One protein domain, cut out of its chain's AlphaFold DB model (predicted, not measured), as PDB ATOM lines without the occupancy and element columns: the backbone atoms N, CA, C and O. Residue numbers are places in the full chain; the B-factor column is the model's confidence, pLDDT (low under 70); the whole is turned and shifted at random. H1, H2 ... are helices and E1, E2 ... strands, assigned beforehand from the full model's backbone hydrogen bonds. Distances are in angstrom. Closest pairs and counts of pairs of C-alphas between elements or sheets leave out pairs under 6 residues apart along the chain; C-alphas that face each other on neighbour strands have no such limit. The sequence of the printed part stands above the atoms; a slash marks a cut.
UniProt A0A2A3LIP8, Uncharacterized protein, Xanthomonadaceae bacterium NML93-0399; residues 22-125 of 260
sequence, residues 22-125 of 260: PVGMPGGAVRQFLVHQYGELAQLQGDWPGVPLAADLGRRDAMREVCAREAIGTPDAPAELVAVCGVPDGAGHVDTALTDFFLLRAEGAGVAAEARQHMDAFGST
ATOM      1  N   PRO A  22     243.523 249.542 190.778       92.12
ATOM      2  CA  PRO A  22     242.752 249.473 192.010       92.12
ATOM      3  C   PRO A  22     241.755 250.628 192.141       92.12
ATOM      4  O   PRO A  22     242.041 251.766 191.762       92.12
ATOM      5  N   VAL A  23     240.582 250.334 192.700       94.88
ATOM      6  CA  VAL A  23     239.502 251.311 192.892       94.88
ATOM      7  C   VAL A  23     239.337 251.616 194.377       94.88
ATOM      8  O   VAL A  23     239.043 250.728 195.181       94.88
ATOM      9  N   GLY A  24     239.542 252.888 194.719       94.69
ATOM     10  CA  GLY A  24     239.448 253.425 196.075       94.69
ATOM     11  C   GLY A  24     238.095 254.051 196.384       94.69
ATOM     12  O   GLY A  24     237.148 253.982 195.595       94.69
ATOM     13  N   MET A  25     238.021 254.698 197.540       95.25
ATOM     14  CA  MET A  25     236.809 255.349 198.021       95.25
ATOM     15  C   MET A  25     236.770 256.823 197.575       95.25
ATOM     16  O   MET A  25     237.817 257.460 197.406       95.25
ATOM     17  N   PRO A  26     235.581 257.435 197.404       95.06
ATOM     18  CA  PRO A  26     235.493 258.868 197.143       95.06
ATOM     19  C   PRO A  26     236.137 259.668 198.282       95.06
ATOM     20  O   PRO A  26     235.739 259.533 199.438       95.06
ATOM     21  N   GLY A  27     237.093 260.549 197.968       95.62
ATOM     22  CA  GLY A  27     237.864 261.275 198.992       95.62
ATOM     23  C   GLY A  27     237.000 262.080 199.972       95.62
ATOM     24  O   GLY A  27     237.280 262.108 201.165       95.62
ATOM     25  N   GLY A  28     235.892 262.669 199.514       96.50
ATOM     26  CA  GLY A  28     234.952 263.356 200.409       96.50
ATOM     27  C   GLY A  28     234.346 262.435 201.475       96.50
ATOM     28  O   GLY A  28     234.198 262.844 202.624       96.50
ATOM     29  N   ALA A  29     234.061 261.181 201.118       96.56
ATOM     30  CA  ALA A  29     233.487 260.194 202.025       96.56
ATOM     31  C   ALA A  29     234.540 259.662 203.017       96.56
ATOM     32  O   ALA A  29     234.250 259.498 204.199       96.56
ATOM     33  N   VAL A  30     235.789 259.504 202.569       97.75
ATOM     34  CA  VAL A  30     236.934 259.160 203.435       97.75
ATOM     35  C   VAL A  30     237.213 260.282 204.432       97.75
ATOM     36  O   VAL A  30     237.342 260.031 205.625       97.75
ATOM     37  N   ARG A  31     237.221 261.543 203.979       97.69
ATOM     38  CA  ARG A  31     237.347 262.697 204.878       97.69
ATOM     39  C   ARG A  31     236.221 262.718 205.909       97.69
ATOM     40  O   ARG A  31     236.481 262.960 207.080       97.69
ATOM     41  N   GLN A  32     234.979 262.480 205.490       97.56
ATOM     42  CA  GLN A  32     233.840 262.447 206.405       97.56
ATOM     43  C   GLN A  32     233.987 261.340 207.457       97.56
ATOM     44  O   GLN A  32     233.706 261.582 208.631       97.56
ATOM     45  N   PHE A  33     234.471 260.160 207.059       97.81
ATOM     46  CA  PHE A  33     234.823 259.097 207.996       97.81
ATOM     47  C   PHE A  33     235.861 259.584 209.021       97.81
ATOM     48  O   PHE A  33     235.624 259.450 210.218       97.81
ATOM     49  N   LEU A  34     236.954 260.221 208.580       98.06
ATOM     50  CA  LEU A  34     237.984 260.755 209.482       98.06
ATOM     51  C   LEU A  34     237.446 261.845 210.416       98.06
ATOM     52  O   LEU A  34     237.767 261.835 211.598       98.06
ATOM     53  N   VAL A  35     236.578 262.737 209.933       97.81
ATOM     54  CA  VAL A  35     235.912 263.744 210.778       97.81
ATOM     55  C   VAL A  35     235.082 263.081 211.875       97.81
ATOM     56  O   VAL A  35     235.086 263.541 213.014       97.81
ATOM     57  N   HIS A  36     234.418 261.964 211.579       97.00
ATOM     58  CA  HIS A  36     233.699 261.206 212.601       97.00
ATOM     59  C   HIS A  36     234.639 260.573 213.643       97.00
ATOM     60  O   HIS A  36     234.271 260.476 214.811       97.00
ATOM     61  N   GLN A  37     235.853 260.177 213.242       97.38
ATOM     62  CA  GLN A  37     236.841 259.575 214.144       97.38
ATOM     63  C   GLN A  37     237.630 260.602 214.972       97.38
ATOM     64  O   GLN A  37     237.918 260.329 216.134       97.38
ATOM     65  N   TYR A  38     237.980 261.763 214.405       97.25
ATOM     66  CA  TYR A  38     238.941 262.722 214.985       97.25
ATOM     67  C   TYR A  38     238.400 264.151 215.158       97.25
ATOM     68  O   TYR A  38     239.057 264.978 215.784       97.25
ATOM     69  N   GLY A  39     237.212 264.463 214.634       97.31
ATOM     70  CA  GLY A  39     236.606 265.797 214.690       97.31
ATOM     71  C   GLY A  39     236.796 266.641 213.424       97.31
ATOM     72  O   GLY A  39     237.460 266.253 212.468       97.31
ATOM     73  N   GLU A  40     236.179 267.826 213.413       97.50
ATOM     74  CA  GLU A  40     235.981 268.677 212.218       97.50
ATOM     75  C   GLU A  40     237.265 269.138 211.511       97.50
ATOM     76  O   GLU A  40     237.236 269.447 210.316       97.50
ATOM     77  N   LEU A  41     238.389 269.184 212.234       97.50
ATOM     78  CA  LEU A  41     239.686 269.579 211.679       97.50
ATOM     79  C   LEU A  41     240.338 268.473 210.841       97.50
ATOM     80  O   LEU A  41     241.251 268.770 210.076       97.50
ATOM     81  N   ALA A  42     239.858 267.228 210.936       97.88
ATOM     82  CA  ALA A  42     240.403 266.126 210.159       97.88
ATOM     83  C   ALA A  42     240.292 266.398 208.650       97.88
ATOM     84  O   ALA A  42     239.248 266.801 208.111       97.88
ATOM     85  N   GLN A  43     241.395 266.161 207.950       97.81
ATOM     86  CA  GLN A  43     241.538 266.425 206.524       97.81
ATOM     87  C   GLN A  43     242.377 265.335 205.860       97.81
ATOM     88  O   GLN A  43     242.946 264.487 206.527       97.81
ATOM     89  N   LEU A  44     242.391 265.296 204.527       97.62
ATOM     90  CA  LEU A  44     243.167 264.288 203.788       97.62
ATOM     91  C   LEU A  44     244.596 264.738 203.469       97.62
ATOM     92  O   LEU A  44     245.359 263.946 202.932       97.62
ATOM     93  N   GLN A  45     244.921 266.012 203.697       96.31
ATOM     94  CA  GLN A  45     246.221 266.605 203.389       96.31
ATOM     95  C   GLN A  45     246.545 267.686 204.414       96.31
ATOM     96  O   GLN A  45     245.675 268.505 204.716       96.31
ATOM     97  N   GLY A  46     247.799 267.710 204.864       95.19
ATOM     98  CA  GLY A  46     248.289 268.617 205.897       95.19
ATOM     99  C   GLY A  46     247.854 268.207 207.299       95.19
ATOM    100  O   GLY A  46     246.957 267.382 207.467       95.19
ATOM    101  N   ASP A  47     248.474 268.832 208.291       96.81
ATOM    102  CA  ASP A  47     248.354 268.401 209.680       96.81
ATOM    103  C   ASP A  47     247.100 268.959 210.362       96.81
ATOM    104  O   ASP A  47     246.590 270.030 210.006       96.81
ATOM    105  N   TRP A  48     246.608 268.254 211.378       97.75
ATOM    106  CA  TRP A  48     245.565 268.738 212.276       97.75
ATOM    107  C   TRP A  48     245.789 268.270 213.724       97.75
ATOM    108  O   TRP A  48     246.151 267.117 213.958       97.75
ATOM    109  N   PRO A  49     245.541 269.136 214.723       96.12
ATOM    110  CA  PRO A  49     245.629 268.760 216.130       96.12
ATOM    111  C   PRO A  49     244.350 268.060 216.610       96.12
ATOM    112  O   PRO A  49     243.289 268.177 215.986       96.12
ATOM    113  N   GLY A  50     244.415 267.418 217.778       92.50
ATOM    114  CA  GLY A  50     243.229 267.045 218.544       92.50
ATOM    115  C   GLY A  50     243.354 265.731 219.307       92.50
ATOM    116  O   GLY A  50     244.388 265.076 219.335       92.50
ATOM    117  N   VAL A  51     242.242 265.306 219.899       93.88
ATOM    118  CA  VAL A  51     242.104 263.998 220.548       93.88
ATOM    119  C   VAL A  51     241.072 263.187 219.762       93.88
ATOM    120  O   VAL A  51     240.024 263.745 219.422       93.88
ATOM    121  N   PRO A  52     241.313 261.895 219.474       95.94
ATOM    122  CA  PRO A  52     240.341 261.070 218.772       95.94
ATOM    123  C   PRO A  52     239.009 261.012 219.528       95.94
ATOM    124  O   PRO A  52     238.966 260.893 220.754       95.94
ATOM    125  N   LEU A  53     237.909 261.099 218.783       96.00
ATOM    126  CA  LEU A  53     236.549 260.941 219.300       96.00
ATOM    127  C   LEU A  53     236.221 259.463 219.533       96.00
ATOM    128  O   LEU A  53     235.490 259.120 220.463       96.00
ATOM    129  N   ALA A  54     236.759 258.587 218.681       93.44
ATOM    130  CA  ALA A  54     236.599 257.148 218.814       93.44
ATOM    131  C   ALA A  54     237.495 256.600 219.934       93.44
ATOM    132  O   ALA A  54     238.701 256.835 219.965       93.44
ATOM    133  N   ALA A  55     236.895 255.858 220.867       89.38
ATOM    134  CA  ALA A  55     237.545 255.462 222.118       89.38
ATOM    135  C   ALA A  55     238.715 254.476 221.951       89.38
ATOM    136  O   ALA A  55     239.524 254.335 222.868       89.38
ATOM    137  N   ASP A  56     238.773 253.781 220.824       90.94
ATOM    138  CA  ASP A  56     239.748 252.751 220.480       90.94
ATOM    139  C   ASP A  56     240.949 253.285 219.674       90.94
ATOM    140  O   ASP A  56     241.877 252.525 219.431       90.94
ATOM    141  N   LEU A  57     240.977 254.580 219.328       91.56
ATOM    142  CA  LEU A  57     242.115 255.253 218.664       91.56
ATOM    143  C   LEU A  57     243.067 255.939 219.658       91.56
ATOM    144  O   LEU A  57     243.786 256.884 219.335       91.56
ATOM    145  N   GLY A  58     243.027 255.506 220.918       87.31
ATOM    146  CA  GLY A  58     243.733 256.166 222.008       87.31
ATOM    147  C   GLY A  58     243.070 257.478 222.447       87.31
ATOM    148  O   GLY A  58     241.969 257.836 222.038       87.31
ATOM    149  N   ARG A  59     243.724 258.181 223.382       88.94
ATOM    150  CA  ARG A  59     243.199 259.416 224.010       88.94
ATOM    151  C   ARG A  59     244.237 260.526 224.152       88.94
ATOM    152  O   ARG A  59     244.023 261.471 224.909       88.94
ATOM    153  N   ARG A  60     245.388 260.386 223.493       90.00
ATOM    154  CA  ARG A  60     246.453 261.390 223.548       90.00
ATOM    155  C   ARG A  60     246.161 262.519 222.568       90.00
ATOM    156  O   ARG A  60     245.741 262.260 221.435       90.00
ATOM    157  N   ASP A  61     246.402 263.741 223.027       92.69
ATOM    158  CA  ASP A  61     246.495 264.893 222.137       92.69
ATOM    159  C   ASP A  61     247.752 264.746 221.280       92.69
ATOM    160  O   ASP A  61     248.782 264.259 221.764       92.69
ATOM    161  N   ALA A  62     247.625 265.057 220.000       93.94
ATOM    162  CA  ALA A  62     248.703 264.913 219.036       93.94
ATOM    163  C   ALA A  62     248.417 265.741 217.785       93.94
ATOM    164  O   ALA A  62     247.261 265.870 217.359       93.94
ATOM    165  N   MET A  63     249.489 266.192 217.140       95.25
ATOM    166  CA  MET A  63     249.433 266.624 215.749       95.25
ATOM    167  C   MET A  63     249.320 265.391 214.856       95.25
ATOM    168  O   MET A  63     250.092 264.453 215.031       95.25
ATOM    169  N   ARG A  64     248.350 265.361 213.939       96.00
ATOM    170  CA  ARG A  64     248.053 264.203 213.087       96.00
ATOM    171  C   ARG A  64     248.039 264.555 211.616       96.00
ATOM    172  O   ARG A  64     247.662 265.663 211.255       96.00
ATOM    173  N   GLU A  65     248.326 263.564 210.784       97.19
ATOM    174  CA  GLU A  65     248.170 263.644 209.336       97.19
ATOM    175  C   GLU A  65     247.747 262.300 208.724       97.19
ATOM    176  O   GLU A  65     247.914 261.240 209.333       97.19
ATOM    177  N   VAL A  66     247.212 262.318 207.494       98.00
ATOM    178  CA  VAL A  66     247.068 261.092 206.694       98.00
ATOM    179  C   VAL A  66     248.423 260.814 206.053       98.00
ATOM    180  O   VAL A  66     248.705 261.322 204.970       98.00
ATOM    181  N   CYS A  67     249.243 260.004 206.716       96.56
ATOM    182  CA  CYS A  67     250.589 259.675 206.244       96.56
ATOM    183  C   CYS A  67     250.583 258.664 205.087       96.56
ATOM    184  O   CYS A  67     251.461 258.706 204.233       96.56
ATOM    185  N   ALA A  68     249.568 257.794 204.993       98.06
ATOM    186  CA  ALA A  68     249.429 256.876 203.863       98.06
ATOM    187  C   ALA A  68     247.973 256.696 203.440       98.06
ATOM    188  O   ALA A  68     247.076 256.555 204.273       98.06
ATOM    189  N   ARG A  69     247.735 256.644 202.128       97.88
ATOM    190  CA  ARG A  69     246.412 256.392 201.553       97.88
ATOM    191  C   ARG A  69     246.539 255.771 200.169       97.88
ATOM    192  O   ARG A  69     247.120 256.395 199.291       97.88
ATOM    193  N   GLU A  70     245.947 254.599 199.958       98.12
ATOM    194  CA  GLU A  70     246.022 253.907 198.665       98.12
ATOM    195  C   GLU A  70     244.739 253.132 198.354       98.12
ATOM    196  O   GLU A  70     244.179 252.431 199.206       98.12
ATOM    197  N   ALA A  71     244.295 253.235 197.102       97.50
ATOM    198  CA  ALA A  71     243.206 252.433 196.565       97.50
ATOM    199  C   ALA A  71     243.651 250.974 196.416       97.50
ATOM    200  O   ALA A  71     244.681 250.688 195.812       97.50
ATOM    201  N   ILE A  72     242.851 250.031 196.914       96.69
ATOM    202  CA  ILE A  72     243.180 248.596 196.847       96.69
ATOM    203  C   ILE A  72     242.016 247.721 196.365       96.69
ATOM    204  O   ILE A  72     242.163 246.508 196.217       96.69
ATOM    205  N   GLY A  73     240.842 248.320 196.155       95.38
ATOM    206  CA  GLY A  73     239.628 247.608 195.781       95.38
ATOM    207  C   GLY A  73     239.484 247.338 194.289       95.38
ATOM    208  O   GLY A  73     240.387 247.545 193.479       95.38
ATOM    209  N   THR A  74     238.287 246.891 193.929       93.62
ATOM    210  CA  THR A  74     237.854 246.636 192.547       93.62
ATOM    211  C   THR A  74     236.626 247.490 192.225       93.62
ATOM    212  O   THR A  74     236.012 248.009 193.156       93.62
ATOM    213  N   PRO A  75     236.215 247.632 190.952       91.25
ATOM    214  CA  PRO A  75     235.002 248.380 190.613       91.25
ATOM    215  C   PRO A  75     233.743 247.902 191.355       91.25
ATOM    216  O   PRO A  75     232.937 248.728 191.772       91.25
ATOM    217  N   ASP A  76     233.606 246.589 191.565       91.81
ATOM    218  CA  ASP A  76     232.443 245.988 192.236       91.81
ATOM    219  C   ASP A  76     232.561 246.000 193.769       91.81
ATOM    220  O   ASP A  76     231.562 245.902 194.479       91.81
ATOM    221  N   ALA A  77     233.785 246.121 194.285       93.50
ATOM    222  CA  ALA A  77     234.075 246.201 195.711       93.50
ATOM    223  C   ALA A  77     235.207 247.209 195.974       93.50
ATOM    224  O   ALA A  77     236.355 246.795 196.206       93.50
ATOM    225  N   PRO A  78     234.915 248.525 195.908       95.44
ATOM    226  CA  PRO A  78     235.891 249.567 196.197       95.44
ATOM    227  C   PRO A  78     236.421 249.451 197.624       95.44
ATOM    228  O   PRO A  78     235.694 249.065 198.545       95.44
ATOM    229  N   ALA A  79     237.704 249.756 197.795       97.44
ATOM    230  CA  ALA A  79     238.367 249.675 199.086       97.44
ATOM    231  C   ALA A  79     239.621 250.526 199.136       97.44
ATOM    232  O   ALA A  79     240.296 250.721 198.122       97.44
ATOM    233  N   GLU A  80     239.949 250.982 200.334       97.88
ATOM    234  CA  GLU A  80     241.064 251.887 200.546       97.88
ATOM    235  C   GLU A  80     241.763 251.590 201.865       97.88
ATOM    236  O   GLU A  80     241.110 251.377 202.886       97.88
ATOM    237  N   LEU A  81     243.092 251.574 201.834       98.62
ATOM    238  CA  LEU A  81     243.909 251.558 203.040       98.62
ATOM    239  C   LEU A  81     244.265 252.993 203.405       98.62
ATOM    240  O   LEU A  81     244.701 253.755 202.542       98.62
ATOM    241  N   VAL A  82     244.080 253.347 204.675       98.69
ATOM    242  CA  VAL A  82     244.419 254.663 205.226       98.69
ATOM    243  C   VAL A  82     245.219 254.475 206.510       98.69
ATOM    244  O   VAL A  82     244.790 253.725 207.384       98.69
ATOM    245  N   ALA A  83     246.355 255.158 206.622       98.31
ATOM    246  CA  ALA A  83     247.090 255.319 207.869       98.31
ATOM    247  C   ALA A  83     247.020 256.782 208.310       98.31
ATOM    248  O   ALA A  83     247.260 257.690 207.509       98.31
ATOM    249  N   VAL A  84     246.689 256.998 209.580       97.62
ATOM    250  CA  VAL A  84     246.789 258.298 210.243       97.62
ATOM    251  C   VAL A  84     247.951 258.224 211.217       97.62
ATOM    252  O   VAL A  84     247.921 257.431 212.156       97.62
ATOM    253  N   CYS A  85     248.970 259.039 210.980       95.12
ATOM    254  CA  CYS A  85     250.124 259.154 211.857       95.12
ATOM    255  C   CYS A  85     249.912 260.333 212.800       95.12
ATOM    256  O   CYS A  85     249.233 261.302 212.450       95.12
ATOM    257  N   GLY A  86     250.458 260.247 214.008       92.94
ATOM    258  CA  GLY A  86     250.368 261.314 214.983       92.94
ATOM    259  C   GLY A  86     251.592 261.412 215.872       92.94
ATOM    260  O   GLY A  86     252.036 260.408 216.429       92.94
ATOM    261  N   VAL A  87     252.058 262.643 216.060       92.00
ATOM    262  CA  VAL A  87     253.126 262.998 216.995       92.00
ATOM    263  C   VAL A  87     252.485 263.506 218.286       92.00
ATOM    264  O   VAL A  87     251.861 264.575 218.261       92.00
ATOM    265  N   PRO A  88     252.576 262.762 219.409       90.62
ATOM    266  CA  PRO A  88     251.986 263.178 220.676       90.62
ATOM    267  C   PRO A  88     252.462 264.560 221.126       90.62
ATOM    268  O   PRO A  88     253.649 264.883 221.045       90.62
ATOM    269  N   ASP A  89     251.552 265.349 221.690       87.38
ATOM    270  CA  ASP A  89     251.908 266.643 222.262       87.38
ATOM    271  C   ASP A  89     252.908 266.463 223.413       87.38
ATOM    272  O   ASP A  89     252.663 265.742 224.383       87.38
ATOM    273  N   GLY A  90     254.050 267.145 223.307       84.19
ATOM    274  CA  GLY A  90     255.131 267.040 224.285       84.19
ATOM    275  C   GLY A  90     255.951 265.751 224.198       84.19
ATOM    276  O   GLY A  90     256.641 265.441 225.170       84.19
ATOM    277  N   ALA A  91     255.896 265.021 223.076       81.88
ATOM    278  CA  ALA A  91     256.727 263.842 222.842       81.88
ATOM    279  C   ALA A  91     258.219 264.127 223.098       81.88
ATOM    280  O   ALA A  91     258.814 265.060 222.555       81.88
ATOM    281  N   GLY A  92     258.821 263.313 223.962       74.44
ATOM    282  CA  GLY A  92     260.253 263.249 224.201       74.44
ATOM    283  C   GLY A  92     260.917 262.148 223.379       74.44
ATOM    284  O   GLY A  92     260.278 261.385 222.661       74.44
ATOM    285  N   HIS A  93     262.237 262.010 223.526       68.81
ATOM    286  CA  HIS A  93     263.031 261.099 222.691       68.81
ATOM    287  C   HIS A  93     262.643 259.612 222.775       68.81
ATOM    288  O   HIS A  93     262.969 258.846 221.876       68.81
ATOM    289  N   VAL A  94     261.974 259.199 223.853       71.81
ATOM    290  CA  VAL A  94     261.558 257.805 224.079       71.81
ATOM    291  C   VAL A  94     260.096 257.549 223.728       71.81
ATOM    292  O   VAL A  94     259.657 256.406 223.812       71.81
ATOM    293  N   ASP A  95     259.341 258.593 223.384       80.06
ATOM    294  CA  ASP A  95     257.953 258.424 222.985       80.06
ATOM    295  C   ASP A  95     257.888 257.791 221.595       80.06
ATOM    296  O   ASP A  95     258.738 258.021 220.732       80.06
ATOM    297  N   THR A  96     256.881 256.955 221.404       81.25
ATOM    298  CA  THR A  96     256.543 256.328 220.132       81.25
ATOM    299  C   THR A  96     255.521 257.179 219.391       81.25
ATOM    300  O   THR A  96     254.782 257.971 219.990       81.25
ATOM    301  N   ALA A  97     255.482 257.017 218.074       85.94
ATOM    302  CA  ALA A  97     254.438 257.594 217.253       85.94
ATOM    303  C   ALA A  97     253.099 256.905 217.517       85.94
ATOM    304  O   ALA A  97     253.030 255.724 217.865       85.94
ATOM    305  N   LEU A  98     252.020 257.648 217.297       92.31
ATOM    306  CA  LEU A  98     250.680 257.090 217.199       92.31
ATOM    307  C   LEU A  98     250.425 256.755 215.734       92.31
ATOM    308  O   LEU A  98     250.612 257.602 214.862       92.31
ATOM    309  N   THR A  99     249.983 255.539 215.446       94.69
ATOM    310  CA  THR A  99     249.597 255.153 214.089       94.69
ATOM    311  C   THR A  99     248.280 254.403 214.124       94.69
ATOM    312  O   THR A  99     248.163 253.340 214.730       94.69
ATOM    313  N   ASP A 100     247.283 254.960 213.451       97.06
ATOM    314  CA  ASP A 100     245.975 254.346 213.284       97.06
ATOM    315  C   ASP A 100     245.844 253.818 211.858       97.06
ATOM    316  O   ASP A 100     246.005 254.564 210.893       97.06
ATOM    317  N   PHE A 101     245.521 252.537 211.716       98.25
ATOM    318  CA  PHE A 101     245.311 251.894 210.424       98.25
ATOM    319  C   PHE A 101     243.832 251.633 210.186       98.25
ATOM    320  O   PHE A 101     243.123 251.182 211.087       98.25
ATOM    321  N   PHE A 102     243.382 251.848 208.952       98.56
ATOM    322  CA  PHE A 102     242.017 251.579 208.518       98.56
ATOM    323  C   PHE A 102     241.999 250.843 207.180       98.56
ATOM    324  O   PHE A 102     242.663 251.247 206.223       98.56
ATOM    325  N   LEU A 103     241.176 249.798 207.101       98.50
ATOM    326  CA  LEU A 103     240.703 249.216 205.850       98.50
ATOM    327  C   LEU A 103     239.271 249.683 205.634       98.50
ATOM    328  O   LEU A 103     238.353 249.245 206.325       98.50
ATOM    329  N   LEU A 104     239.086 250.583 204.678       98.50
ATOM    330  CA  LEU A 104     237.809 251.214 204.397       98.50
ATOM    331  C   LEU A 104     237.070 250.502 203.265       98.50
ATOM    332  O   LEU A 104     237.656 250.188 202.226       98.50
ATOM    333  N   ARG A 105     235.761 250.310 203.447       97.50
ATOM    334  CA  ARG A 105     234.825 249.762 202.455       97.50
ATOM    335  C   ARG A 105     233.591 250.640 202.324       97.50
ATOM    336  O   ARG A 105     233.253 251.409 203.225       97.50
ATOM    337  N   ALA A 106     232.900 250.497 201.199       94.25
ATOM    338  CA  ALA A 106     231.587 251.099 201.015       94.25
ATOM    339  C   ALA A 106     230.568 250.493 201.991       94.25
ATOM    340  O   ALA A 106     230.420 249.274 202.061       94.25
ATOM    341  N   GLU A 107     229.822 251.349 202.685       92.38
ATOM    342  CA  GLU A 107     228.672 250.956 203.498       92.38
ATOM    343  C   GLU A 107     227.481 251.851 203.141       92.38
ATOM    344  O   GLU A 107     227.420 253.031 203.496       92.38
ATOM    345  N   GLY A 108     226.528 251.307 202.379       85.81
ATOM    346  CA  GLY A 108     225.409 252.085 201.850       85.81
ATOM    347  C   GLY A 108     225.892 253.268 201.004       85.81
ATOM    348  O   GLY A 108     226.549 253.079 199.984       85.81
ATOM    349  N   ALA A 109     225.549 254.489 201.422       81.38
ATOM    350  CA  ALA A 109     226.009 255.726 200.781       81.38
ATOM    351  C   ALA A 109     227.310 256.294 201.391       81.38
ATOM    352  O   ALA A 109     227.783 257.337 200.941       81.38
ATOM    353  N   GLY A 110     227.852 255.651 202.428       88.69
ATOM    354  CA  GLY A 110     229.013 256.101 203.189       88.69
ATOM    355  C   GLY A 110     230.189 255.127 203.139       88.69
ATOM    356  O   GLY A 110     230.302 254.280 202.248       88.69
ATOM    357  N   VAL A 111     231.083 255.281 204.112       95.44
ATOM    358  CA  VAL A 111     232.297 254.478 204.279       95.44
ATOM    359  C   VAL A 111     232.360 253.982 205.713       95.44
ATOM    360  O   VAL A 111     232.117 254.759 206.638       95.44
ATOM    361  N   ALA A 112     232.745 252.723 205.883       96.25
ATOM    362  CA  ALA A 112     233.030 252.130 207.180       96.25
ATOM    363  C   ALA A 112     234.396 251.449 207.177       96.25
ATOM    364  O   ALA A 112     234.916 251.072 206.123       96.25
ATOM    365  N   ALA A 113     234.967 251.294 208.370       97.38
ATOM    366  CA  ALA A 113     236.158 250.486 208.562       97.38
ATOM    367  C   ALA A 113     235.748 249.013 208.691       97.38
ATOM    368  O   ALA A 113     235.059 248.650 209.639       97.38
ATOM    369  N   GLU A 114     236.176 248.186 207.739       97.38
ATOM    370  CA  GLU A 114     236.122 246.723 207.844       97.38
ATOM    371  C   GLU A 114     237.167 246.226 208.849       97.38
ATOM    372  O   GLU A 114     236.895 245.317 209.626       97.38
ATOM    373  N   ALA A 115     238.339 246.864 208.855       97.69
ATOM    374  CA  ALA A 115     239.355 246.657 209.872       97.69
ATOM    375  C   ALA A 115     239.901 247.991 210.374       97.69
ATOM    376  O   ALA A 115     240.042 248.948 209.599       97.69
ATOM    377  N   ARG A 116     240.224 248.057 211.666       97.56
ATOM    378  CA  ARG A 116     240.854 249.226 212.286       97.56
ATOM    379  C   ARG A 116     241.754 248.827 213.444       97.56
ATOM    380  O   ARG A 116     241.437 247.896 214.176       97.56
ATOM    381  N   GLN A 117     242.865 249.532 213.619       96.69
ATOM    382  CA  GLN A 117     243.789 249.271 214.719       96.69
ATOM    383  C   GLN A 117     244.564 250.533 215.087       96.69
ATOM    384  O   GLN A 117     245.191 251.138 214.222       96.69
ATOM    385  N   HIS A 118     244.566 250.868 216.377       95.50
ATOM    386  CA  HIS A 118     245.520 251.802 216.970       95.50
ATOM    387  C   HIS A 118     246.804 251.059 217.336       95.50
ATOM    388  O   HIS A 118     246.740 250.013 217.994       95.50
ATOM    389  N   MET A 119     247.953 251.581 216.923       90.25
ATOM    390  CA  MET A 119     249.271 251.082 217.302       90.25
ATOM    391  C   MET A 119     250.135 252.242 217.794       90.25
ATOM    392  O   MET A 119     250.219 253.282 217.152       90.25
ATOM    393  N   ASP A 120     250.795 252.040 218.928       83.06
ATOM    394  CA  ASP A 120     251.687 253.002 219.582       83.06
ATOM    395  C   ASP A 120     253.088 252.409 219.795       83.06
ATOM    396  O   ASP A 120     253.802 252.765 220.729       83.06
ATOM    397  N   ALA A 121     253.474 251.455 218.947       78.50
ATOM    398  CA  ALA A 121     254.717 250.700 219.076       78.50
ATOM    399  C   ALA A 121     255.792 251.108 218.058       78.50
ATOM    400  O   ALA A 121     256.875 250.529 218.086       78.50
ATOM    401  N   PHE A 122     255.490 252.049 217.159       79.69
ATOM    402  CA  PHE A 122     256.384 252.427 216.067       79.69
ATOM    403  C   PHE A 122     257.110 253.735 216.333       79.69
ATOM    404  O   PHE A 122     256.584 254.642 216.983       79.69
ATOM    405  N   GLY A 123     258.299 253.844 215.752       69.31
ATOM    406  CA  GLY A 123     259.052 255.084 215.748       69.31
ATOM    407  C   GLY A 123     259.841 255.342 217.026       69.31
ATOM    408  O   GLY A 123     259.834 254.581 217.995       69.31
ATOM    409  N   SER A 124     260.551 256.462 217.009       62.00
ATOM    410  CA  SER A 124     261.264 257.015 218.155       62.00
ATOM    411  C   SER A 124     261.142 258.533 218.099       62.00
ATOM    412  O   SER A 124     260.963 259.097 217.025       62.00
ATOM    413  N   THR A 125     261.224 259.216 219.240       60.72
ATOM    414  CA  THR A 125     260.979 260.667 219.359       60.72
ATOM    415  C   THR A 125     259.541 261.120 219.064       60.72
ATOM    416  O   THR A 125     259.290 262.304 218.868       60.72
TER     417      THR A 125
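Overview. This is residues 22 to 125 of the 260 residues of an uncharacterized protein of Xanthomonadaceae bacterium NML93-0399 (UniProt A0A2A3LIP8). What shape do these atoms make? A twisted, curled sheet of five strands, E1 to E5, has the single helix H1 packed on one face, with more pairs of C-alphas within 10 A to the edge strand E5, 15, than to any other strand. The hairpin links at residues 72 to 78 and 89 to 96 lie toward opposite ends of the long axis. What is it made of? The printed part has 104 residues and, along the chain, H1, E1, E2, E3, E4 and E5, class mixed; the sheet, in the order E1, E2, E3, E4, E5, is antiparallel. How large is it? It is compact, with a radius of gyration of the C-alphas of 13.8 A, and spans 46 by 24 by 23 A.

Arrangement. Where is the helix? H1, residues 27 to 38, is on one face of the sheet of E1 (48 to 50), E2 (62 to 71), E3 (79 to 88), E4 (97 to 107) and E5 (110 to 122), two layers with the helix on one face. The closest C-alphas of H1 and E5 are those of Ala 29 and Gly 110, 6.2 A apart. Every O i to N i+4 pair in H1 is within hydrogen-bond range. How do the strands pair? They form a meander, each the antiparallel neighbour of the one before, with a hairpin at each step. Within hydrogen-bond range are N 48 and O 64, 2.8 A, for E1 and E2; N 83 and O 68, 2.8 A, for E2 and E3; N 84 and O 100, 2.8 A, for E3 and E4; and N 101 and O 117, 2.9 A, for E4 and E5. Which strands stay apart? E1 is apart from E4 and E5, and E2 from E5.

Along the chain. Where does H1 begin? C-alpha 27 is at (237.864, 261.275, 198.992), and H1 is 16.1 A long. How long are the strands? E1 is 6.9 A, E2 26.3 A, E3 28.9 A, E4 30.0 A and E5 30.5 A from first to last C-alpha. Where does E5 end? It bends by 59 degrees at residue 114 and ends with C-alpha 122 at (256.384, 252.427, 216.067).

Size, cuts and confidence. How far does it reach? The two C-alphas farthest apart, those of Asp 76 and Gly 92, are 45.8 A apart. Is it continuous and confident? The printed part has no cut, and the link E1 to E2 is long. The mean pLDDT of the printed part is 92.6, with residue 93 and residues 123 to 125 under 70.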